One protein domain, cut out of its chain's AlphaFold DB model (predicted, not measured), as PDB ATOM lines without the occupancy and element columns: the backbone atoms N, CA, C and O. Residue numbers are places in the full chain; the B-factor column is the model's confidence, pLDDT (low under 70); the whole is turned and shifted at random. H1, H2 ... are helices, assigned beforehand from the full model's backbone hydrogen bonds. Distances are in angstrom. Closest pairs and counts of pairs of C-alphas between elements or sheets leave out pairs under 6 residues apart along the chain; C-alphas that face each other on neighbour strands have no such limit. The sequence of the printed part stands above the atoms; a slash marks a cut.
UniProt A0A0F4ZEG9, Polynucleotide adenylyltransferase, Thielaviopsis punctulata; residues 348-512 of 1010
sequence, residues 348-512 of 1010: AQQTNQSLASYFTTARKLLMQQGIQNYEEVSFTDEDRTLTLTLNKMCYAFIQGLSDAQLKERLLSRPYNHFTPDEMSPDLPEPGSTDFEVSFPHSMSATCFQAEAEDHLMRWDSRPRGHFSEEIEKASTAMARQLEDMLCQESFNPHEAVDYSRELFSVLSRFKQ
ATOM      1  N   ALA A 348     169.678 169.986 134.175       84.94
ATOM      2  CA  ALA A 348     169.719 168.713 134.885       84.94
ATOM      3  C   ALA A 348     169.277 167.580 133.947       84.94
ATOM      4  O   ALA A 348     168.266 167.693 133.249       84.94
ATOM      5  N   GLN A 349     170.036 166.490 133.931       85.38
ATOM      6  CA  GLN A 349     169.741 165.279 133.178       85.38
ATOM      7  C   GLN A 349     168.641 164.493 133.898       85.38
ATOM      8  O   GLN A 349     168.787 164.120 135.063       85.38
ATOM      9  N   GLN A 350     167.532 164.227 133.208       80.75
ATOM     10  CA  GLN A 350     166.427 163.472 133.802       80.75
ATOM     11  C   GLN A 350     166.815 162.002 134.025       80.75
ATOM     12  O   GLN A 350     167.596 161.419 133.267       80.75
ATOM     13  N   THR A 351     166.204 161.357 135.019       63.12
ATOM     14  CA  THR A 351     166.332 159.908 135.227       63.12
ATOM     15  C   THR A 351     165.899 159.153 133.964       63.12
ATOM     16  O   THR A 351     164.745 159.266 133.549       63.12
ATOM     17  N   ASN A 352     166.809 158.364 133.381       66.75
ATOM     18  CA  ASN A 352     166.682 157.659 132.090       66.75
ATOM     19  C   ASN A 352     166.828 158.518 130.810       66.75
ATOM     20  O   ASN A 352     166.599 158.011 129.710       66.75
ATOM     21  N   GLN A 353     167.257 159.781 130.896       77.69
ATOM     22  CA  GLN A 353     167.623 160.569 129.713       77.69
ATOM     23  C   GLN A 353     169.032 160.200 129.224       77.69
ATOM     24  O   GLN A 353     169.998 160.277 129.979       77.69
ATOM     25  N   SER A 354     169.179 159.844 127.945       79.44
ATOM     26  CA  SER A 354     170.497 159.566 127.355       79.44
ATOM     27  C   SER A 354     171.346 160.836 127.208       79.44
ATOM     28  O   SER A 354     170.807 161.917 126.964       79.44
ATOM     29  N   LEU A 355     172.677 160.702 127.265       81.88
ATOM     30  CA  LEU A 355     173.615 161.830 127.113       81.88
ATOM     31  C   LEU A 355     173.372 162.634 125.822       81.88
ATOM     32  O   LEU A 355     173.389 163.860 125.845       81.88
ATOM     33  N   ALA A 356     173.045 161.967 124.709       76.75
ATOM     34  CA  ALA A 356     172.713 162.631 123.444       76.75
ATOM     35  C   ALA A 356     171.386 163.423 123.492       76.75
ATOM     36  O   ALA A 356     171.257 164.470 122.850       76.75
ATOM     37  N   SER A 357     170.395 162.953 124.259       77.88
ATOM     38  CA  SER A 357     169.149 163.691 124.504       77.88
ATOM     39  C   SER A 357     169.403 164.902 125.405       77.88
ATOM     40  O   SER A 357     168.956 166.004 125.097       77.88
ATOM     41  N   TYR A 358     170.202 164.728 126.458       85.19
ATOM     42  CA  TYR A 358     170.593 165.802 127.371       85.19
ATOM     43  C   TYR A 358     171.419 166.897 126.667       85.19
ATOM     44  O   TYR A 358     171.108 168.080 126.787       85.19
ATOM     45  N   PHE A 359     172.371 166.516 125.808       82.38
ATOM     46  CA  PHE A 359     173.076 167.440 124.910       82.38
ATOM     47  C   PHE A 359     172.120 168.203 123.983       82.38
ATOM     48  O   PHE A 359     172.275 169.405 123.779       82.38
ATOM     49  N   THR A 360     171.084 167.541 123.456       79.56
ATOM     50  CA  THR A 360     170.063 168.213 122.636       79.56
ATOM     51  C   THR A 360     169.290 169.264 123.447       79.56
ATOM     52  O   THR A 360     168.966 170.323 122.910       79.56
ATOM     53  N   THR A 361     169.037 169.024 124.739       81.00
ATOM     54  CA  THR A 361     168.444 170.013 125.655       81.00
ATOM     55  C   THR A 361     169.379 171.206 125.887       81.00
ATOM     56  O   THR A 361     168.956 172.347 125.701       81.00
ATOM     57  N   ALA A 362     170.661 170.974 126.186       79.75
ATOM     58  CA  ALA A 362     171.650 172.048 126.346       79.75
ATOM     59  C   ALA A 362     171.861 172.866 125.053       79.75
ATOM     60  O   ALA A 362     171.967 174.092 125.092       79.75
ATOM     61  N   ARG A 363     171.823 172.216 123.882       77.38
ATOM     62  CA  ARG A 363     171.892 172.884 122.572       77.38
ATOM     63  C   ARG A 363     170.683 173.786 122.302       77.38
ATOM     64  O   ARG A 363     170.857 174.869 121.748       77.38
ATOM     65  N   LYS A 364     169.469 173.373 122.690       76.12
ATOM     66  CA  LYS A 364     168.279 174.243 122.603       76.12
ATOM     67  C   LYS A 364     168.454 175.509 123.443       76.12
ATOM     68  O   LYS A 364     168.071 176.581 122.987       76.12
ATOM     69  N   LEU A 365     169.083 175.395 124.614       74.94
ATOM     70  CA  LEU A 365     169.350 176.534 125.488       74.94
ATOM     71  C   LEU A 365     170.350 177.529 124.870       74.94
ATOM     72  O   LEU A 365     170.106 178.732 124.903       74.94
ATOM     73  N   LEU A 366     171.415 177.042 124.217       72.19
ATOM     74  CA  LEU A 366     172.356 177.892 123.463       72.19
ATOM     75  C   LEU A 366     171.642 178.682 122.353       72.19
ATOM     76  O   LEU A 366     171.861 179.881 122.191       72.19
ATOM     77  N   MET A 367     170.733 178.023 121.624       72.00
ATOM     78  CA  MET A 367     169.937 178.663 120.571       72.00
ATOM     79  C   MET A 367     168.971 179.723 121.121       72.00
ATOM     80  O   MET A 367     168.783 180.753 120.479       72.00
ATOM     81  N   GLN A 368     168.395 179.508 122.309       70.62
ATOM     82  CA  GLN A 368     167.548 180.494 122.996       70.62
ATOM     83  C   GLN A 368     168.324 181.747 123.436       70.62
ATOM     84  O   GLN A 368     167.726 182.812 123.544       70.62
ATOM     85  N   GLN A 369     169.642 181.651 123.639       67.38
ATOM     86  CA  GLN A 369     170.529 182.795 123.901       67.38
ATOM     87  C   GLN A 369     171.083 183.450 122.617       67.38
ATOM     88  O   GLN A 369     172.001 184.260 122.674       67.38
ATOM     89  N   GLY A 370     170.554 183.100 121.436       64.06
ATOM     90  CA  GLY A 370     170.983 183.664 120.150       64.06
ATOM     91  C   GLY A 370     172.284 183.078 119.582       64.06
ATOM     92  O   GLY A 370     172.693 183.453 118.483       64.06
ATOM     93  N   ILE A 371     172.914 182.117 120.266       66.69
ATOM     94  CA  ILE A 371     174.193 181.519 119.860       66.69
ATOM     95  C   ILE A 371     173.935 180.410 118.824       66.69
ATOM     96  O   ILE A 371     173.779 179.232 119.154       66.69
ATOM     97  N   GLN A 372     173.861 180.785 117.543       54.91
ATOM     98  CA  GLN A 372     173.494 179.855 116.460       54.91
ATOM     99  C   GLN A 372     174.658 178.986 115.942       54.91
ATOM    100  O   GLN A 372     174.440 177.814 115.637       54.91
ATOM    101  N   ASN A 373     175.886 179.523 115.885       54.66
ATOM    102  CA  ASN A 373     177.045 178.897 115.220       54.66
ATOM    103  C   ASN A 373     178.193 178.534 116.188       54.66
ATOM    104  O   ASN A 373     179.358 178.780 115.890       54.66
ATOM    105  N   TYR A 374     177.883 177.928 117.341       62.12
ATOM    106  CA  TYR A 374     178.862 177.583 118.395       62.12
ATOM    107  C   TYR A 374     179.999 176.620 117.960       62.12
ATOM    108  O   TYR A 374     180.947 176.425 118.715       62.12
ATOM    109  N   GLU A 375     179.924 176.010 116.771       53.12
ATOM    110  CA  GLU A 375     180.941 175.086 116.222       53.12
ATOM    111  C   GLU A 375     181.976 175.785 115.315       53.12
ATOM    112  O   GLU A 375     183.029 175.212 115.044       53.12
ATOM    113  N   GLU A 376     181.696 177.015 114.863       51.62
ATOM    114  CA  GLU A 376     182.533 177.792 113.927       51.62
ATOM    115  C   GLU A 376     182.907 179.188 114.467       51.62
ATOM    116  O   GLU A 376     183.408 180.032 113.719       51.62
ATOM    117  N   VAL A 377     182.680 179.458 115.761       54.81
ATOM    118  CA  VAL A 377     183.097 180.723 116.386       54.81
ATOM    119  C   VAL A 377     184.619 180.821 116.322       54.81
ATOM    120  O   VAL A 377     185.337 180.143 117.053       54.81
ATOM    121  N   SER A 378     185.122 181.691 115.446       52.09
ATOM    122  CA  SER A 378     186.495 182.174 115.552       52.09
ATOM    123  C   SER A 378     186.589 182.964 116.852       52.09
ATOM    124  O   SER A 378     186.084 184.080 116.911       52.09
ATOM    125  N   PHE A 379     187.192 182.378 117.889       58.25
ATOM    126  CA  PHE A 379     187.425 183.040 119.174       58.25
ATOM    127  C   PHE A 379     188.421 184.197 119.004       58.25
ATOM    128  O   PHE A 379     189.621 184.054 119.225       58.25
ATOM    129  N   THR A 380     187.915 185.341 118.553       53.56
ATOM    130  CA  THR A 380     188.618 186.621 118.569       53.56
ATOM    131  C   THR A 380     188.609 187.188 119.983       53.56
ATOM    132  O   THR A 380     187.585 187.139 120.662       53.56
ATOM    133  N   ASP A 381     189.729 187.781 120.394       52.41
ATOM    134  CA  ASP A 381     189.987 188.308 121.749       52.41
ATOM    135  C   ASP A 381     188.985 189.400 122.209       52.41
ATOM    136  O   ASP A 381     188.927 189.773 123.379       52.41
ATOM    137  N   GLU A 382     188.177 189.918 121.279       52.81
ATOM    138  CA  GLU A 382     187.226 191.015 121.481       52.81
ATOM    139  C   GLU A 382     185.885 190.585 122.120       52.81
ATOM    140  O   GLU A 382     185.186 191.443 122.657       52.81
ATOM    141  N   ASP A 383     185.521 189.292 122.123       68.06
ATOM    142  CA  ASP A 383     184.158 188.824 122.472       68.06
ATOM    143  C   ASP A 383     184.090 188.007 123.788       68.06
ATOM    144  O   ASP A 383     183.480 186.939 123.892       68.06
ATOM    145  N   ARG A 384     184.764 188.506 124.836       73.12
ATOM    146  CA  ARG A 384     184.938 187.814 126.137       73.12
ATOM    147  C   ARG A 384     183.626 187.389 126.816       73.12
ATOM    148  O   ARG A 384     183.604 186.371 127.507       73.12
ATOM    149  N   THR A 385     182.536 188.130 126.615       76.31
ATOM    150  CA  THR A 385     181.209 187.829 127.188       76.31
ATOM    151  C   THR A 385     180.579 186.581 126.563       76.31
ATOM    152  O   THR A 385     179.925 185.801 127.264       76.31
ATOM    153  N   LEU A 386     180.813 186.342 125.267       78.00
ATOM    154  CA  LEU A 386     180.376 185.126 124.580       78.00
ATOM    155  C   LEU A 386     181.117 183.899 125.127       78.00
ATOM    156  O   LEU A 386     180.481 182.889 125.439       78.00
ATOM    157  N   THR A 387     182.435 184.007 125.322       79.50
ATOM    158  CA  THR A 387     183.256 182.939 125.919       79.50
ATOM    159  C   THR A 387     182.817 182.618 127.347       79.50
ATOM    160  O   THR A 387     182.580 181.452 127.655       79.50
ATOM    161  N   LEU A 388     182.606 183.631 128.198       84.44
ATOM    162  CA  LEU A 388     182.090 183.441 129.561       84.44
ATOM    163  C   LEU A 388     180.725 182.730 129.564       84.44
ATOM    164  O   LEU A 388     180.505 181.808 130.349       84.44
ATOM    165  N   THR A 389     179.818 183.118 128.665       82.50
ATOM    166  CA  THR A 389     178.493 182.488 128.533       82.50
ATOM    167  C   THR A 389     178.610 181.020 128.112       82.50
ATOM    168  O   THR A 389     177.956 180.155 128.695       82.50
ATOM    169  N   LEU A 390     179.473 180.713 127.141       82.88
ATOM    170  CA  LEU A 390     179.691 179.348 126.668       82.88
ATOM    171  C   LEU A 390     180.339 178.464 127.748       82.88
ATOM    172  O   LEU A 390     179.857 177.358 127.993       82.88
ATOM    173  N   ASN A 391     181.355 178.975 128.451       87.31
ATOM    174  CA  ASN A 391     182.035 178.271 129.541       87.31
ATOM    175  C   ASN A 391     181.070 177.982 130.711       87.31
ATOM    176  O   ASN A 391     180.988 176.834 131.157       87.31
ATOM    177  N   LYS A 392     180.238 178.957 131.120       87.75
ATOM    178  CA  LYS A 392     179.134 178.760 132.088       87.75
ATOM    179  C   LYS A 392     178.187 177.635 131.677       87.75
ATOM    180  O   LYS A 392     177.792 176.815 132.505       87.75
ATOM    181  N   MET A 393     177.814 177.569 130.398       85.44
ATOM    182  CA  MET A 393     176.909 176.533 129.898       85.44
ATOM    183  C   MET A 393     177.564 175.146 129.839       85.44
ATOM    184  O   MET A 393     176.896 174.160 130.155       85.44
ATOM    185  N   CYS A 394     178.853 175.053 129.505       87.94
ATOM    186  CA  CYS A 394     179.622 173.809 129.595       87.94
ATOM    187  C   CYS A 394     179.728 173.319 131.052       87.94
ATOM    188  O   CYS A 394     179.466 172.145 131.321       87.94
ATOM    189  N   TYR A 395     180.015 174.215 132.003       90.50
ATOM    190  CA  TYR A 395     180.017 173.892 133.432       90.50
ATOM    191  C   TYR A 395     178.637 173.419 133.912       90.50
ATOM    192  O   TYR A 395     178.530 172.342 134.499       90.50
ATOM    193  N   ALA A 396     177.568 174.164 133.611       87.94
ATOM    194  CA  ALA A 396     176.201 173.800 133.985       87.94
ATOM    195  C   ALA A 396     175.765 172.448 133.387       87.94
ATOM    196  O   ALA A 396     175.130 171.647 134.075       87.94
ATOM    197  N   PHE A 397     176.160 172.148 132.143       90.50
ATOM    198  CA  PHE A 397     175.934 170.841 131.524       90.50
ATOM    199  C   PHE A 397     176.587 169.711 132.335       90.50
ATOM    200  O   PHE A 397     175.891 168.759 132.691       90.50
ATOM    201  N   ILE A 398     177.878 169.839 132.683       90.31
ATOM    202  CA  ILE A 398     178.610 168.849 133.498       90.31
ATOM    203  C   ILE A 398     177.994 168.733 134.901       90.31
ATOM    204  O   ILE A 398     177.809 167.627 135.410       90.31
ATOM    205  N   GLN A 399     177.642 169.859 135.531       89.06
ATOM    206  CA  GLN A 399     177.034 169.871 136.863       89.06
ATOM    207  C   GLN A 399     175.681 169.154 136.903       89.06
ATOM    208  O   GLN A 399     175.395 168.490 137.901       89.06
ATOM    209  N   GLY A 400     174.888 169.264 135.837       87.38
ATOM    210  CA  GLY A 400     173.578 168.632 135.714       87.38
ATOM    211  C   GLY A 400     173.585 167.157 135.301       87.38
ATOM    212  O   GLY A 400     172.508 166.575 135.207       87.38
ATOM    213  N   LEU A 401     174.741 166.529 135.046       88.38
ATOM    214  CA  LEU A 401     174.809 165.095 134.724       88.38
ATOM    215  C   LEU A 401     174.260 164.231 135.871       88.38
ATOM    216  O   LEU A 401     174.559 164.468 137.041       88.38
ATOM    217  N   SER A 402     173.493 163.192 135.528       88.69
ATOM    218  CA  SER A 402     172.848 162.316 136.519       88.69
ATOM    219  C   SER A 402     173.797 161.287 137.145       88.69
ATOM    220  O   SER A 402     173.492 160.734 138.198       88.69
ATOM    221  N   ASP A 403     174.926 161.000 136.492       86.44
ATOM    222  CA  ASP A 403     175.972 160.107 137.002       86.44
ATOM    223  C   ASP A 403     177.067 160.929 137.705       86.44
ATOM    224  O   ASP A 403     177.797 161.706 137.084       86.44
ATOM    225  N   ALA A 404     177.177 160.741 139.022       87.62
ATOM    226  CA  ALA A 404     178.138 161.447 139.862       87.62
ATOM    227  C   ALA A 404     179.604 161.070 139.567       87.62
ATOM    228  O   ALA A 404     180.472 161.933 139.675       87.62
ATOM    229  N   GLN A 405     179.887 159.824 139.164       90.06
ATOM    230  CA  GLN A 405     181.246 159.387 138.818       90.06
ATOM    231  C   GLN A 405     181.672 159.951 137.462       90.06
ATOM    232  O   GLN A 405     182.804 160.410 137.314       90.06
ATOM    233  N   LEU A 406     180.759 159.971 136.486       90.31
ATOM    234  CA  LEU A 406     180.995 160.610 135.189       90.31
ATOM    235  C   LEU A 406     181.294 162.107 135.362       90.31
ATOM    236  O   LEU A 406     182.260 162.623 134.802       90.31
ATOM    237  N   LYS A 407     180.496 162.788 136.190       91.69
ATOM    238  CA  LYS A 407     180.671 164.199 136.551       91.69
ATOM    239  C   LYS A 407     182.023 164.474 137.222       91.69
ATOM    240  O   LYS A 407     182.722 165.394 136.804       91.69
ATOM    241  N   GLU A 408     182.409 163.680 138.222       90.38
ATOM    242  CA  GLU A 408     183.707 163.804 138.903       90.38
ATOM    243  C   GLU A 408     184.877 163.616 137.924       90.38
ATOM    244  O   GLU A 408     185.786 164.445 137.872       90.38
ATOM    245  N   ARG A 409     184.818 162.579 137.077       91.38
ATOM    246  CA  ARG A 409     185.848 162.312 136.063       91.38
ATOM    247  C   ARG A 409     185.978 163.450 135.057       91.38
ATOM    248  O   ARG A 409     187.104 163.849 134.768       91.38
ATOM    249  N   LEU A 410     184.874 164.020 134.573       90.69
ATOM    250  CA  LEU A 410     184.912 165.148 133.637       90.69
ATOM    251  C   LEU A 410     185.551 166.393 134.247       90.69
ATOM    252  O   LEU A 410     186.420 166.985 133.610       90.69
ATOM    253  N   LEU A 411     185.176 166.747 135.480       90.50
ATOM    254  CA  LEU A 411     185.759 167.881 136.212       90.50
ATOM    255  C   LEU A 411     187.238 167.664 136.581       90.50
ATOM    256  O   LEU A 411     187.949 168.629 136.837       90.50
ATOM    257  N   SER A 412     187.715 166.414 136.594       89.19
ATOM    258  CA  SER A 412     189.134 166.089 136.808       89.19
ATOM    259  C   SER A 412     190.019 166.251 135.561       89.19
ATOM    260  O   SER A 412     191.243 166.170 135.673       89.19
ATOM    261  N   ARG A 413     189.440 166.457 134.366       89.06
ATOM    262  CA  ARG A 413     190.218 166.602 133.122       89.06
ATOM    263  C   ARG A 413     190.760 168.028 132.958       89.06
ATOM    264  O   ARG A 413     190.001 168.968 133.188       89.06
ATOM    265  N   PRO A 414     192.008 168.215 132.474       84.75
ATOM    266  CA  PRO A 414     192.614 169.546 132.326       84.75
ATOM    267  C   PRO A 414     191.792 170.521 131.470       84.75
ATOM    268  O   PRO A 414     191.785 171.718 131.733       84.75
ATOM    269  N   TYR A 415     191.061 170.003 130.476       83.50
ATOM    270  CA  TYR A 415     190.183 170.791 129.608       83.50
ATOM    271  C   TYR A 415     188.931 171.354 130.306       83.50
ATOM    272  O   TYR A 415     188.329 172.258 129.756       83.50
ATOM    273  N   ASN A 416     188.506 170.848 131.468       86.56
ATOM    274  CA  ASN A 416     187.285 171.308 132.157       86.56
ATOM    275  C   ASN A 416     187.622 172.130 133.412       86.56
ATOM    276  O   ASN A 416     187.049 171.923 134.487       86.56
ATOM    277  N   HIS A 417     188.590 173.040 133.283       85.69
ATOM    278  CA  HIS A 417     188.992 173.953 134.346       85.69
ATOM    279  C   HIS A 417     188.290 175.306 134.184       85.69
ATOM    280  O   HIS A 417     188.615 176.074 133.281       85.69
ATOM    281  N   PHE A 418     187.357 175.596 135.090       87.88
ATOM    282  CA  PHE A 418     186.521 176.797 135.059       87.88
ATOM    283  C   PHE A 418     186.945 177.819 136.125       87.88
ATOM    284  O   PHE A 418     187.358 177.440 137.224       87.88
ATOM    285  N   THR A 419     186.799 179.110 135.831       85.69
ATOM    286  CA  THR A 419     187.018 180.204 136.797       85.69
ATOM    287  C   THR A 419     185.847 180.330 137.788       85.69
ATOM    288  O   THR A 419     184.755 179.813 137.530       85.69
ATOM    289  N   PRO A 420     186.003 181.043 138.923       83.62
ATOM    290  CA  PRO A 420     184.888 181.309 139.838       83.62
ATOM    291  C   PRO A 420     183.699 182.021 139.167       83.62
ATOM    292  O   PRO A 420     182.548 181.705 139.474       83.62
ATOM    293  N   ASP A 421     183.966 182.923 138.215       81.88
ATOM    294  CA  ASP A 421     182.933 183.622 137.441       81.88
ATOM    295  C   ASP A 421     182.164 182.662 136.519       81.88
ATOM    296  O   ASP A 421     180.943 182.777 136.375       81.88
ATOM    297  N   GLU A 422     182.851 181.674 135.938       84.31
ATOM    298  CA  GLU A 422     182.270 180.627 135.086       84.31
ATOM    299  C   GLU A 422     181.462 179.587 135.870       84.31
ATOM    300  O   GLU A 422     180.493 179.040 135.343       84.31
ATOM    301  N   MET A 423     181.809 179.339 137.137       84.44
ATOM    302  CA  MET A 423     181.043 178.444 138.012       84.44
ATOM    303  C   MET A 423     179.740 179.070 138.542       84.44
ATOM    304  O   MET A 423     178.874 178.348 139.042       84.44
ATOM    305  N   SER A 424     179.575 180.395 138.448       80.50
ATOM    306  CA  SER A 424     178.337 181.063 138.867       80.50
ATOM    307  C   SER A 424     177.165 180.733 137.921       80.50
ATOM    308  O   SER A 424     177.325 180.849 136.700       80.50
ATOM    309  N   PRO A 425     175.971 180.378 138.448       74.00
ATOM    310  CA  PRO A 425     174.796 180.043 137.640       74.00
ATOM    311  C   PRO A 425     174.129 181.263 136.991       74.00
ATOM    312  O   PRO A 425     173.305 181.086 136.092       74.00
ATOM    313  N   ASP A 426     174.441 182.477 137.457       77.81
ATOM    314  CA  ASP A 426     173.873 183.728 136.954       77.81
ATOM    315  C   ASP A 426     174.552 184.121 135.619       77.81
ATOM    316  O   ASP A 426     175.782 184.068 135.492       77.81
ATOM    317  N   LEU A 427     173.761 184.492 134.606       74.25
ATOM    318  CA  LEU A 427     174.254 184.958 133.302       74.25
ATOM    319  C   LEU A 427     174.975 186.321 133.413       74.25
ATOM    320  O   LEU A 427     174.632 187.123 134.281       74.25
ATOM    321  N   PRO A 428     175.968 186.612 132.546       71.56
ATOM    322  CA  PRO A 428     176.695 187.878 132.594       71.56
ATOM    323  C   PRO A 428     175.824 189.067 132.160       71.56
ATOM    324  O   PRO A 428     175.158 189.024 131.125       71.56
ATOM    325  N   GLU A 429     175.881 190.157 132.928       67.38
ATOM    326  CA  GLU A 429     175.174 191.406 132.621       67.38
ATOM    327  C   GLU A 429     175.724 192.071 131.337       67.38
ATOM    328  O   GLU A 429     176.952 192.128 131.159       67.38
ATOM    329  N   PRO A 430     174.867 192.619 130.448       62.22
ATOM    330  CA  PRO A 430     175.302 193.224 129.190       62.22
ATOM    331  C   PRO A 430     176.289 194.383 129.393       62.22
ATOM    332  O   PRO A 430     175.959 195.409 129.986       62.22
ATOM    333  N   GLY A 431     177.500 194.242 128.847       59.41
ATOM    334  CA  GLY A 431     178.551 195.265 128.928       59.41
ATOM    335  C   GLY A 431     179.407 195.228 130.198       59.41
ATOM    336  O   GLY A 431     180.196 196.146 130.410       59.41
ATOM    337  N   SER A 432     179.291 194.184 131.025       65.56
ATOM    338  CA  SER A 432     180.305 193.884 132.042       65.56
ATOM    339  C   SER A 432     181.664 193.564 131.388       65.56
ATOM    340  O   SER A 432     181.721 192.994 130.299       65.56
ATOM    341  N   THR A 433     182.763 193.954 132.042       61.81
ATOM    342  CA  THR A 433     184.150 193.680 131.594       61.81
ATOM    343  C   THR A 433     185.060 193.148 132.702       61.81
ATOM    344  O   THR A 433     186.133 192.618 132.415       61.81
ATOM    345  N   ASP A 434     184.636 193.279 133.960       68.56
ATOM    346  CA  ASP A 434     185.405 192.913 135.151       68.56
ATOM    347  C   ASP A 434     185.107 191.457 135.544       68.56
ATOM    348  O   ASP A 434     184.428 191.194 136.533       68.56
ATOM    349  N   PHE A 435     185.579 190.511 134.727       75.94
ATOM    350  CA  PHE A 435     185.466 189.072 134.989       75.94
ATOM    351  C   PHE A 435     186.653 188.281 134.417       75.94
ATOM    352  O   PHE A 435     187.232 188.636 133.378       75.94
ATOM    353  N   GLU A 436     187.009 187.190 135.091       77.00
ATOM    354  CA  GLU A 436     188.070 186.267 134.691       77.00
ATOM    355  C   GLU A 436     187.477 185.109 133.874       77.00
ATOM    356  O   GLU A 436     186.595 184.387 134.336       77.00
ATOM    357  N   VAL A 437     187.962 184.930 132.642       75.56
ATOM    358  CA  VAL A 437     187.532 183.857 131.731       75.56
ATOM    359  C   VAL A 437     188.711 182.921 131.506       75.56
ATOM    360  O   VAL A 437     189.833 183.386 131.291       75.56
ATOM    361  N   SER A 438     188.461 181.617 131.552       78.75
ATOM    362  CA  SER A 438     189.423 180.587 131.171       78.75
ATOM    363  C   SER A 438     189.563 180.518 129.639       78.75
ATOM    364  O   SER A 438     189.091 181.384 128.896       78.75
ATOM    365  N   PHE A 439     190.245 179.493 129.127       76.75
ATOM    366  CA  PHE A 439     190.267 179.240 127.687       76.75
ATOM    367  C   PHE A 439     188.849 178.913 127.165       76.75
ATOM    368  O   PHE A 439     187.992 178.428 127.914       76.75
ATOM    369  N   PRO A 440     188.556 179.169 125.879       77.12
ATOM    370  CA  PRO A 440     187.238 178.889 125.325       77.12
ATOM    371  C   PRO A 440     186.935 177.386 125.295       77.12
ATOM    372  O   PRO A 440     187.600 176.608 124.605       77.12
ATOM    373  N   HIS A 441     185.888 176.982 126.013       80.25
ATOM    374  CA  HIS A 441     185.359 175.625 125.983       80.25
ATOM    375  C   HIS A 441     184.372 175.470 124.818       80.25
ATOM    376  O   HIS A 441     183.584 176.364 124.521       80.25
ATOM    377  N   SER A 442     184.357 174.302 124.175       81.44
ATOM    378  CA  SER A 442     183.358 173.954 123.161       81.44
ATOM    379  C   SER A 442     182.326 172.993 123.741       81.44
ATOM    380  O   SER A 442     182.677 171.906 124.193       81.44
ATOM    381  N   MET A 443     181.039 173.340 123.640       84.31
ATOM    382  CA  MET A 443     179.931 172.463 124.050       84.31
ATOM    383  C   MET A 443     179.982 171.097 123.331       84.31
ATOM    384  O   MET A 443     179.653 170.068 123.922       84.31
ATOM    385  N   SER A 444     180.456 171.055 122.078       82.38
ATOM    386  CA  SER A 444     180.684 169.795 121.354       82.38
ATOM    387  C   SER A 444     181.868 169.007 121.924       82.38
ATOM    388  O   SER A 444     181.752 167.794 122.085       82.38
ATOM    389  N   ALA A 445     182.968 169.672 122.299       85.50
ATOM    390  CA  ALA A 445     184.099 169.015 122.957       85.50
ATOM    391  C   ALA A 445     183.690 168.434 124.320       85.50
ATOM    392  O   ALA A 445     183.891 167.244 124.547       85.50
ATOM    393  N   THR A 446     183.025 169.216 125.177       87.94
ATOM    394  CA  THR A 446     182.503 168.758 126.476       87.94
ATOM    395  C   THR A 446     181.526 167.584 126.319       87.94
ATOM    396  O   THR A 446     181.584 166.623 127.086       87.94
ATOM    397  N   CYS A 447     180.677 167.581 125.283       88.19
ATOM    398  CA  CYS A 447     179.815 166.434 124.983       88.19
ATOM    399  C   CYS A 447     180.603 165.191 124.534       88.19
ATOM    400  O   CYS A 447     180.281 164.080 124.959       88.19
ATOM    401  N   PHE A 448     181.621 165.343 123.680       90.44
ATOM    402  CA  PHE A 448     182.463 164.219 123.259       90.44
ATOM    403  C   PHE A 448     183.322 163.685 124.410       90.44
ATOM    404  O   PHE A 448     183.543 162.481 124.473       90.44
ATOM    405  N   GLN A 449     183.744 164.532 125.351       91.19
ATOM    406  CA  GLN A 449     184.393 164.100 126.590       91.19
ATOM    407  C   GLN A 449     183.429 163.308 127.473       91.19
ATOM    408  O   GLN A 449     183.784 162.220 127.914       91.19
ATOM    409  N   ALA A 450     182.199 163.794 127.678       91.00
ATOM    410  CA  ALA A 450     181.184 163.075 128.449       91.00
ATOM    411  C   ALA A 450     180.857 161.706 127.834       91.00
ATOM    412  O   ALA A 450     180.776 160.710 128.548       91.00
ATOM    413  N   GLU A 451     180.739 161.627 126.505       92.62
ATOM    414  CA  GLU A 451     180.572 160.345 125.820       92.62
ATOM    415  C   GLU A 451     181.829 159.457 125.934       92.62
ATOM    416  O   GLU A 451     181.704 158.249 126.142       92.62
ATOM    417  N   ALA A 452     183.034 160.020 125.822       92.25
ATOM    418  CA  ALA A 452     184.284 159.269 125.927       92.25
ATOM    419  C   ALA A 452     184.506 158.681 127.328       92.25
ATOM    420  O   ALA A 452     184.849 157.505 127.433       92.25
ATOM    421  N   GLU A 453     184.262 159.455 128.387       93.62
ATOM    422  CA  GLU A 453     184.337 158.988 129.774       93.62
ATOM    423  C   GLU A 453     183.316 157.888 130.064       93.62
ATOM    424  O   GLU A 453     183.685 156.849 130.599       93.62
ATOM    425  N   ASP A 454     182.064 158.058 129.640       91.56
ATOM    426  CA  ASP A 454     181.004 157.050 129.765       91.56
ATOM    427  C   ASP A 454     181.390 155.716 129.083       91.56
ATOM    428  O   ASP A 454     181.220 154.626 129.644       91.56
ATOM    429  N   HIS A 455     182.011 155.784 127.900       91.25
ATOM    430  CA  HIS A 455     182.535 154.601 127.212       91.25
ATOM    431  C   HIS A 455     183.785 154.012 127.896       91.25
ATOM    432  O   HIS A 455     183.923 152.786 127.925       91.25
ATOM    433  N   LEU A 456     184.680 154.838 128.451       92.94
ATOM    434  CA  LEU A 456     185.865 154.389 129.195       92.94
ATOM    435  C   LEU A 456     185.489 153.740 130.536       92.94
ATOM    436  O   LEU A 456     185.991 152.664 130.837       92.94
ATOM    437  N   MET A 457     184.541 154.304 131.289       91.56
ATOM    438  CA  MET A 457     184.015 153.732 132.535       91.56
ATOM    439  C   MET A 457     183.423 152.336 132.304       91.56
ATOM    440  O   MET A 457     183.773 151.379 133.002       91.56
ATOM    441  N   ARG A 458     182.578 152.176 131.274       88.94
ATOM    442  CA  ARG A 458     182.043 150.856 130.895       88.94
ATOM    443  C   ARG A 458     183.147 149.909 130.420       88.94
ATOM    444  O   ARG A 458     183.131 148.733 130.784       88.94
ATOM    445  N   TRP A 459     184.127 150.404 129.667       88.69
ATOM    446  CA  TRP A 459     185.301 149.631 129.254       88.69
ATOM    447  C   TRP A 459     186.171 149.169 130.434       88.69
ATOM    448  O   TRP A 459     186.658 148.041 130.402       88.69
ATOM    449  N   ASP A 460     186.345 149.980 131.476       88.06
ATOM    450  CA  ASP A 460     187.143 149.635 132.657       88.06
ATOM    451  C   ASP A 460     186.418 148.685 133.613       88.06
ATOM    452  O   ASP A 460     187.055 147.812 134.203       88.06
ATOM    453  N   SER A 461     185.087 148.795 133.706       83.25
ATOM    454  CA  SER A 461     184.235 147.896 134.500       83.25
ATOM    455  C   SER A 461     184.182 146.450 133.982       83.25
ATOM    456  O   SER A 461     183.703 145.554 134.682       83.25
ATOM    457  N   ARG A 462     184.657 146.196 132.755       84.06
ATOM    458  CA  ARG A 462     184.569 144.875 132.123       84.06
ATOM    459  C   ARG A 462     185.523 143.862 132.789       84.06
ATOM    460  O   ARG A 462     186.658 144.206 133.136       84.06
ATOM    461  N   PRO A 463     185.159 142.572 132.841       75.06
ATOM    462  CA  PRO A 463     186.103 141.514 133.186       75.06
ATOM    463  C   PRO A 463     187.303 141.458 132.216       75.06
ATOM    464  O   PRO A 463     187.152 141.518 130.991       75.06
ATOM    465  N   ARG A 464     188.520 141.339 132.763       75.44
ATOM    466  CA  ARG A 464     189.778 141.289 131.993       75.44
ATOM    467  C   ARG A 464     190.215 139.844 131.729       75.44
ATOM    468  O   ARG A 464     189.999 138.964 132.555       75.44
ATOM    469  N   GLY A 465     190.872 139.605 130.591       68.62
ATOM    470  CA  GLY A 465     191.479 138.305 130.258       68.62
ATOM    471  C   GLY A 465     190.569 137.271 129.577       68.62
ATOM    472  O   GLY A 465     190.966 136.116 129.453       68.62
ATOM    473  N   HIS A 466     189.368 137.645 129.121       71.56
ATOM    474  CA  HIS A 466     188.483 136.734 128.370       71.56
ATOM    475  C   HIS A 466     188.747 136.713 126.854       71.56
ATOM    476  O   HIS A 466     188.448 135.719 126.194       71.56
ATOM    477  N   PHE A 467     189.306 137.789 126.296       73.62
ATOM    478  CA  PHE A 467     189.573 137.935 124.860       73.62
ATOM    479  C   PHE A 467     190.976 137.445 124.478       73.62
ATOM    480  O   PHE A 467     191.830 137.230 125.339       73.62
ATOM    481  N   SER A 468     191.236 137.278 123.176       73.62
ATOM    482  CA  SER A 468     192.588 136.959 122.707       73.62
ATOM    483  C   SER A 468     193.560 138.097 123.026       73.62
ATOM    484  O   SER A 468     193.192 139.273 123.017       73.62
ATOM    485  N   GLU A 469     194.826 137.749 123.260       77.44
ATOM    486  CA  GLU A 469     195.874 138.712 123.612       77.44
ATOM    487  C   GLU A 469     196.030 139.823 122.553       77.44
ATOM    488  O   GLU A 469     196.310 140.970 122.888       77.44
ATOM    489  N   GLU A 470     195.788 139.510 121.276       78.12
ATOM    490  CA  GLU A 470     195.789 140.473 120.168       78.12
ATOM    491  C   GLU A 470     194.639 141.490 120.265       78.12
ATOM    492  O   GLU A 470     194.873 142.694 120.136       78.12
ATOM    493  N   ILE A 471     193.410 141.026 120.529       76.94
ATOM    494  CA  ILE A 471     192.225 141.889 120.680       76.94
ATOM    495  C   ILE A 471     192.364 142.754 121.933       76.94
ATOM    496  O   ILE A 471     192.094 143.956 121.877       76.94
ATOM    497  N   GLU A 472     192.827 142.171 123.042       83.19
ATOM    498  CA  GLU A 472     193.030 142.884 124.304       83.19
ATOM    499  C   GLU A 472     194.117 143.963 124.154       83.19
ATOM    500  O   GLU A 472     193.894 145.107 124.552       83.19
ATOM    501  N   LYS A 473     195.254 143.655 123.507       84.38
ATOM    502  CA  LYS A 473     196.319 144.635 123.216       84.38
ATOM    503  C   LYS A 473     195.836 145.764 122.309       84.38
ATOM    504  O   LYS A 473     196.051 146.927 122.642       84.38
ATOM    505  N   ALA A 474     195.178 145.447 121.192       82.88
ATOM    506  CA  ALA A 474     194.698 146.453 120.244       82.88
ATOM    507  C   ALA A 474     193.639 147.378 120.871       82.88
ATOM    508  O   ALA A 474     193.703 148.597 120.717       82.88
ATOM    509  N   SER A 475     192.703 146.804 121.630       86.38
ATOM    510  CA  SER A 475     191.637 147.560 122.293       86.38
ATOM    511  C   SER A 475     192.175 148.405 123.452       86.38
ATOM    512  O   SER A 475     191.798 149.564 123.586       86.38
ATOM    513  N   THR A 476     193.127 147.881 124.235       89.75
ATOM    514  CA  THR A 476     193.795 148.637 125.313       89.75
ATOM    515  C   THR A 476     194.662 149.771 124.765       89.75
ATOM    516  O   THR A 476     194.697 150.846 125.356       89.75
ATOM    517  N   ALA A 477     195.335 149.582 123.625       90.19
ATOM    518  CA  ALA A 477     196.082 150.657 122.967       90.19
ATOM    519  C   ALA A 477     195.158 151.787 122.477       90.19
ATOM    520  O   ALA A 477     195.499 152.958 122.608       90.19
ATOM    521  N   MET A 478     193.973 151.446 121.961       91.06
ATOM    522  CA  MET A 478     192.958 152.423 121.554       91.06
ATOM    523  C   MET A 478     192.320 153.139 122.758       91.06
ATOM    524  O   MET A 478     192.088 154.342 122.679       91.06
ATOM    525  N   ALA A 479     192.079 152.428 123.868       92.00
ATOM    526  CA  ALA A 479     191.599 153.016 125.121       92.00
ATOM    527  C   ALA A 479     192.604 154.035 125.680       92.00
ATOM    528  O   ALA A 479     192.224 155.163 125.969       92.00
ATOM    529  N   ARG A 480     193.898 153.675 125.727       92.75
ATOM    530  CA  ARG A 480     194.978 154.599 126.109       92.75
ATOM    531  C   ARG A 480     195.057 155.806 125.182       92.75
ATOM    532  O   ARG A 480     195.090 156.912 125.681       92.75
ATOM    533  N   GLN A 481     194.974 155.622 123.860       92.31
ATOM    534  CA  GLN A 481     194.957 156.759 122.925       92.31
ATOM    535  C   GLN A 481     193.790 157.733 123.197       92.31
ATOM    536  O   GLN A 481     193.942 158.932 122.972       92.31
ATOM    537  N   LEU A 482     192.632 157.240 123.651       92.81
ATOM    538  CA  LEU A 482     191.503 158.090 124.045       92.81
ATOM    539  C   LEU A 482     191.744 158.764 125.406       92.81
ATOM    540  O   LEU A 482     191.470 159.949 125.545       92.81
ATOM    541  N   GLU A 483     192.298 158.046 126.383       92.50
ATOM    542  CA  GLU A 483     192.647 158.590 127.701       92.50
ATOM    543  C   GLU A 483     193.761 159.650 127.629       92.50
ATOM    544  O   GLU A 483     193.594 160.741 128.168       92.50
ATOM    545  N   ASP A 484     194.838 159.391 126.881       90.69
ATOM    546  CA  ASP A 484     195.934 160.333 126.610       90.69
ATOM    547  C   ASP A 484     195.401 161.647 126.005       90.69
ATOM    548  O   ASP A 484     195.877 162.730 126.333       90.69
ATOM    549  N   MET A 485     194.376 161.560 125.148       89.25
ATOM    550  CA  MET A 485     193.713 162.708 124.525       89.25
ATOM    551  C   MET A 485     192.804 163.478 125.495       89.25
ATOM    552  O   MET A 485     192.703 164.698 125.412       89.25
ATOM    553  N   LEU A 486     192.163 162.800 126.447       89.12
ATOM    554  CA  LEU A 486     191.394 163.448 127.519       89.12
ATOM    555  C   LEU A 486     192.303 164.109 128.576       89.12
ATOM    556  O   LEU A 486     191.850 164.991 129.304       89.12
ATOM    557  N   CYS A 487     193.574 163.705 128.639       88.19
ATOM    558  CA  CYS A 487     194.603 164.218 129.550       88.19
ATOM    559  C   CYS A 487     195.524 165.298 128.948       88.19
ATOM    560  O   CYS A 487     196.501 165.670 129.592       88.19
ATOM    561  N   GLN A 488     195.270 165.794 127.732       83.06
ATOM    562  CA  GLN A 488     196.069 166.881 127.152       83.06
ATOM    563  C   GLN A 488     195.922 168.171 127.985       83.06
ATOM    564  O   GLN A 488     194.816 168.523 128.383       83.06
ATOM    565  N   GLU A 489     197.037 168.864 128.258       68.44
ATOM    566  CA  GLU A 489     197.085 170.045 129.147       68.44
ATOM    567  C   GLU A 489     197.193 171.391 128.401       68.44
ATOM    568  O   GLU A 489     196.970 172.444 128.996       68.44
ATOM    569  N   SER A 490     197.558 171.388 127.115       58.47
ATOM    570  CA  SER A 490     197.828 172.602 126.333       58.47
ATOM    571  C   SER A 490     196.772 172.831 125.254       58.47
ATOM    572  O   SER A 490     196.694 172.039 124.315       58.47
ATOM    573  N   PHE A 491     196.025 173.934 125.355       62.91
ATOM    574  CA  PHE A 491     195.050 174.353 124.346       62.91
ATOM    575  C   PHE A 491     195.099 175.867 124.123       62.91
ATOM    576  O   PHE A 491     194.803 176.651 125.026       62.91
ATOM    577  N   ASN A 492     195.433 176.290 122.908       61.09
ATOM    578  CA  ASN A 492     195.162 177.644 122.432       61.09
ATOM    579  C   ASN A 492     193.730 177.748 121.837       61.09
ATOM    580  O   ASN A 492     193.118 176.726 121.517       61.09
ATOM    581  N   PRO A 493     193.166 178.960 121.646       58.69
ATOM    582  CA  PRO A 493     191.796 179.125 121.139       58.69
ATOM    583  C   PRO A 493     191.513 178.500 119.761       58.69
ATOM    584  O   PRO A 493     190.384 178.089 119.497       58.69
ATOM    585  N   HIS A 494     192.517 178.386 118.885       60.03
ATOM    586  CA  HIS A 494     192.383 177.701 117.594       60.03
ATOM    587  C   HIS A 494     192.473 176.170 117.735       60.03
ATOM    588  O   HIS A 494     191.805 175.442 117.000       60.03
ATOM    589  N   GLU A 495     193.235 175.673 118.713       65.75
ATOM    590  CA  GLU A 495     193.347 174.245 119.028       65.75
ATOM    591  C   GLU A 495     192.054 173.659 119.610       65.75
ATOM    592  O   GLU A 495     191.826 172.469 119.438       65.75
ATOM    593  N   ALA A 496     191.156 174.444 120.219       68.69
ATOM    594  CA  ALA A 496     189.894 173.930 120.773       68.69
ATOM    595  C   ALA A 496     188.985 173.252 119.717       68.69
ATOM    596  O   ALA A 496     188.345 172.229 119.988       68.69
ATOM    597  N   VAL A 497     188.951 173.786 118.489       70.56
ATOM    598  CA  VAL A 497     188.180 173.214 117.367       70.56
ATOM    599  C   VAL A 497     188.861 171.960 116.813       70.56
ATOM    600  O   VAL A 497     188.196 170.962 116.518       70.56
ATOM    601  N   ASP A 498     190.188 171.985 116.696       75.88
ATOM    602  CA  ASP A 498     190.969 170.843 116.219       75.88
ATOM    603  C   ASP A 498     190.960 169.692 117.240       75.88
ATOM    604  O   ASP A 498     190.739 168.545 116.849       75.88
ATOM    605  N   TYR A 499     191.038 169.998 118.539       82.81
ATOM    606  CA  TYR A 499     190.830 169.078 119.656       82.81
ATOM    607  C   TYR A 499     189.461 168.401 119.580       82.81
ATOM    608  O   TYR A 499     189.377 167.174 119.576       82.81
ATOM    609  N   SER A 500     188.378 169.175 119.422       83.12
ATOM    610  CA  SER A 500     187.032 168.610 119.268       83.12
ATOM    611  C   SER A 500     186.933 167.666 118.061       83.12
ATOM    612  O   SER A 500     186.203 166.672 118.117       83.12
ATOM    613  N   ARG A 501     187.653 167.955 116.968       83.38
ATOM    614  CA  ARG A 501     187.687 167.124 115.755       83.38
ATOM    615  C   ARG A 501     188.513 165.851 115.954       83.38
ATOM    616  O   ARG A 501     188.112 164.783 115.479       83.38
ATOM    617  N   GLU A 502     189.651 165.941 116.638       86.00
ATOM    618  CA  GLU A 502     190.518 164.794 116.910       86.00
ATOM    619  C   GLU A 502     189.892 163.852 117.946       86.00
ATOM    620  O   GLU A 502     189.822 162.644 117.700       86.00
ATOM    621  N   LEU A 503     189.305 164.403 119.015       88.88
ATOM    622  CA  LEU A 503     188.539 163.662 120.017       88.88
ATOM    623  C   LEU A 503     187.378 162.905 119.377       88.88
ATOM    624  O   LEU A 503     187.249 161.700 119.589       88.88
ATOM    625  N   PHE A 504     186.597 163.552 118.506       88.00
ATOM    626  CA  PHE A 504     185.550 162.868 117.747       88.00
ATOM    627  C   PHE A 504     186.099 161.718 116.882       88.00
ATOM    628  O   PHE A 504     185.481 160.654 116.803       88.00
ATOM    629  N   SER A 505     187.264 161.890 116.250       87.88
ATOM    630  CA  SER A 505     187.916 160.867 115.416       87.88
ATOM    631  C   SER A 505     188.393 159.655 116.232       87.88
ATOM    632  O   SER A 505     188.136 158.502 115.861       87.88
ATOM    633  N   VAL A 506     189.048 159.894 117.371       90.19
ATOM    634  CA  VAL A 506     189.561 158.854 118.275       90.19
ATOM    635  C   VAL A 506     188.416 158.136 118.994       90.19
ATOM    636  O   VAL A 506     188.373 156.904 118.967       90.19
ATOM    637  N   LEU A 507     187.431 158.871 119.518       91.19
ATOM    638  CA  LEU A 507     186.206 158.317 120.100       91.19
ATOM    639  C   LEU A 507     185.429 157.476 119.077       91.19
ATOM    640  O   LEU A 507     185.034 156.348 119.374       91.19
ATOM    641  N   SER A 508     185.271 157.967 117.844       89.12
ATOM    642  CA  SER A 508     184.622 157.209 116.766       89.12
ATOM    643  C   SER A 508     185.337 155.890 116.482       89.12
ATOM    644  O   SER A 508     184.671 154.878 116.276       89.12
ATOM    645  N   ARG A 509     186.677 155.859 116.504       88.56
ATOM    646  CA  ARG A 509     187.461 154.620 116.352       88.56
ATOM    647  C   ARG A 509     187.302 153.684 117.553       88.56
ATOM    648  O   ARG A 509     187.128 152.485 117.347       88.56
ATOM    649  N   PHE A 510     187.302 154.210 118.778       91.31
ATOM    650  CA  PHE A 510     187.087 153.429 120.001       91.31
ATOM    651  C   PHE A 510     185.698 152.763 120.018       91.31
ATOM    652  O   PHE A 510     185.585 151.559 120.244       91.31
ATOM    653  N   LYS A 511     184.652 153.502 119.626       89.56
ATOM    654  CA  LYS A 511     183.269 153.012 119.465       89.56
ATOM    655  C   LYS A 511     183.087 151.957 118.363       89.56
ATOM    656  O   LYS A 511     182.028 151.334 118.295       89.56
ATOM    657  N   GLN A 512     184.077 151.736 117.492       87.38
ATOM    658  CA  GLN A 512     184.057 150.648 116.500       87.38
ATOM    659  C   GLN A 512     184.678 149.337 117.002       87.38
ATOM    660  O   GLN A 512     184.625 148.329 116.298       87.38
TER     661      GLN A 512
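This is residues 348 to 512 of the 1010 residues of the protein "Polynucleotide adenylyltransferase" of Thielaviopsis punctulata (UniProt A0A0F4ZEG9). An elongated bundle of helices is arranged round H5 in the middle: H7 packs alongside it, H1 with residues 355 to 359 and H2 with residues 390 to 394 pack on its first half, and H6 folds back on H7 and reaches past the far end of H5. Short H3 packs on H5 and on the end of H2, and short H4 packs on H2; residues 465 to 471 stick out at one end, and the loop at Gly 431 makes the other. The printed part has 165 residues with seven named helices, H1 to H7 in order, and no named strand, and its class is all helix. It is compact, with a radius of gyration of the C-alphas of 17.0 A and spans of 60 by 35 by 26 A.

Start at residues 355 to 368, H1, and go on to residues 384 to 399, H2: they form a helical hairpin and touch at the C-alphas of Ala 362 and Phe 397, 6.8 A apart, at a shallow tilt of 30 degrees, opposite ways. Next come residues 404 to 411, H3, which touch H2 at Lys 407 and Ile 398, 5.9 A between C-alphas. Residues 420 to 423, H4, touch H2, with the closest C-alphas, Glu 422 and Lys 392, 4.7 A apart. Residues 443 to 460, H5, are the hub, touching five helices. H5 touches H2 at Met 443 and Cys 394, 5.7 A between C-alphas, and H3 at Asp 454 and Leu 406, 6.5 A, at a steep tilt of 53 degrees. H5 and H1 only just touch, with 3 pairs of C-alphas within 8 A. Residues 469 to 486, H6, also only just touch H5, with 3 such pairs. Residues 495 to 510, H7, touch H5 at Ser 500 and Ala 445, 4.7 A between C-alphas, and form a hairpin with H6, closest at Val 506 and Leu 482, 6.1 A. H1 and H7 are apart. Every O i to N i+4 pair is within hydrogen-bond range in H1, H2, H3, H5, H6 and H7; H4 is too short for one.

Find C-alpha 355 at (173.615, 161.830, 127.113), where H1 begins; it is 20.1 A long. H2 measures 22.3 A, H3 10.6 A and H4 5.1 A. H5 begins at C-alpha 443 (179.931, 172.463, 124.050); H5 and H6 each measure 25.4 A. H7, 21.8 A long, ends at C-alpha 510 (187.087, 153.429, 120.001).

The C-alphas farthest apart, Gly 431 and Ser 468, are 60.3 A apart. The printed part has no cut; the links H1 to H2 and H4 to H5 are long. Mean pLDDT of the printed part is 79.8, with 32 residues under 70, among them 369 to 383 and 489 to 496.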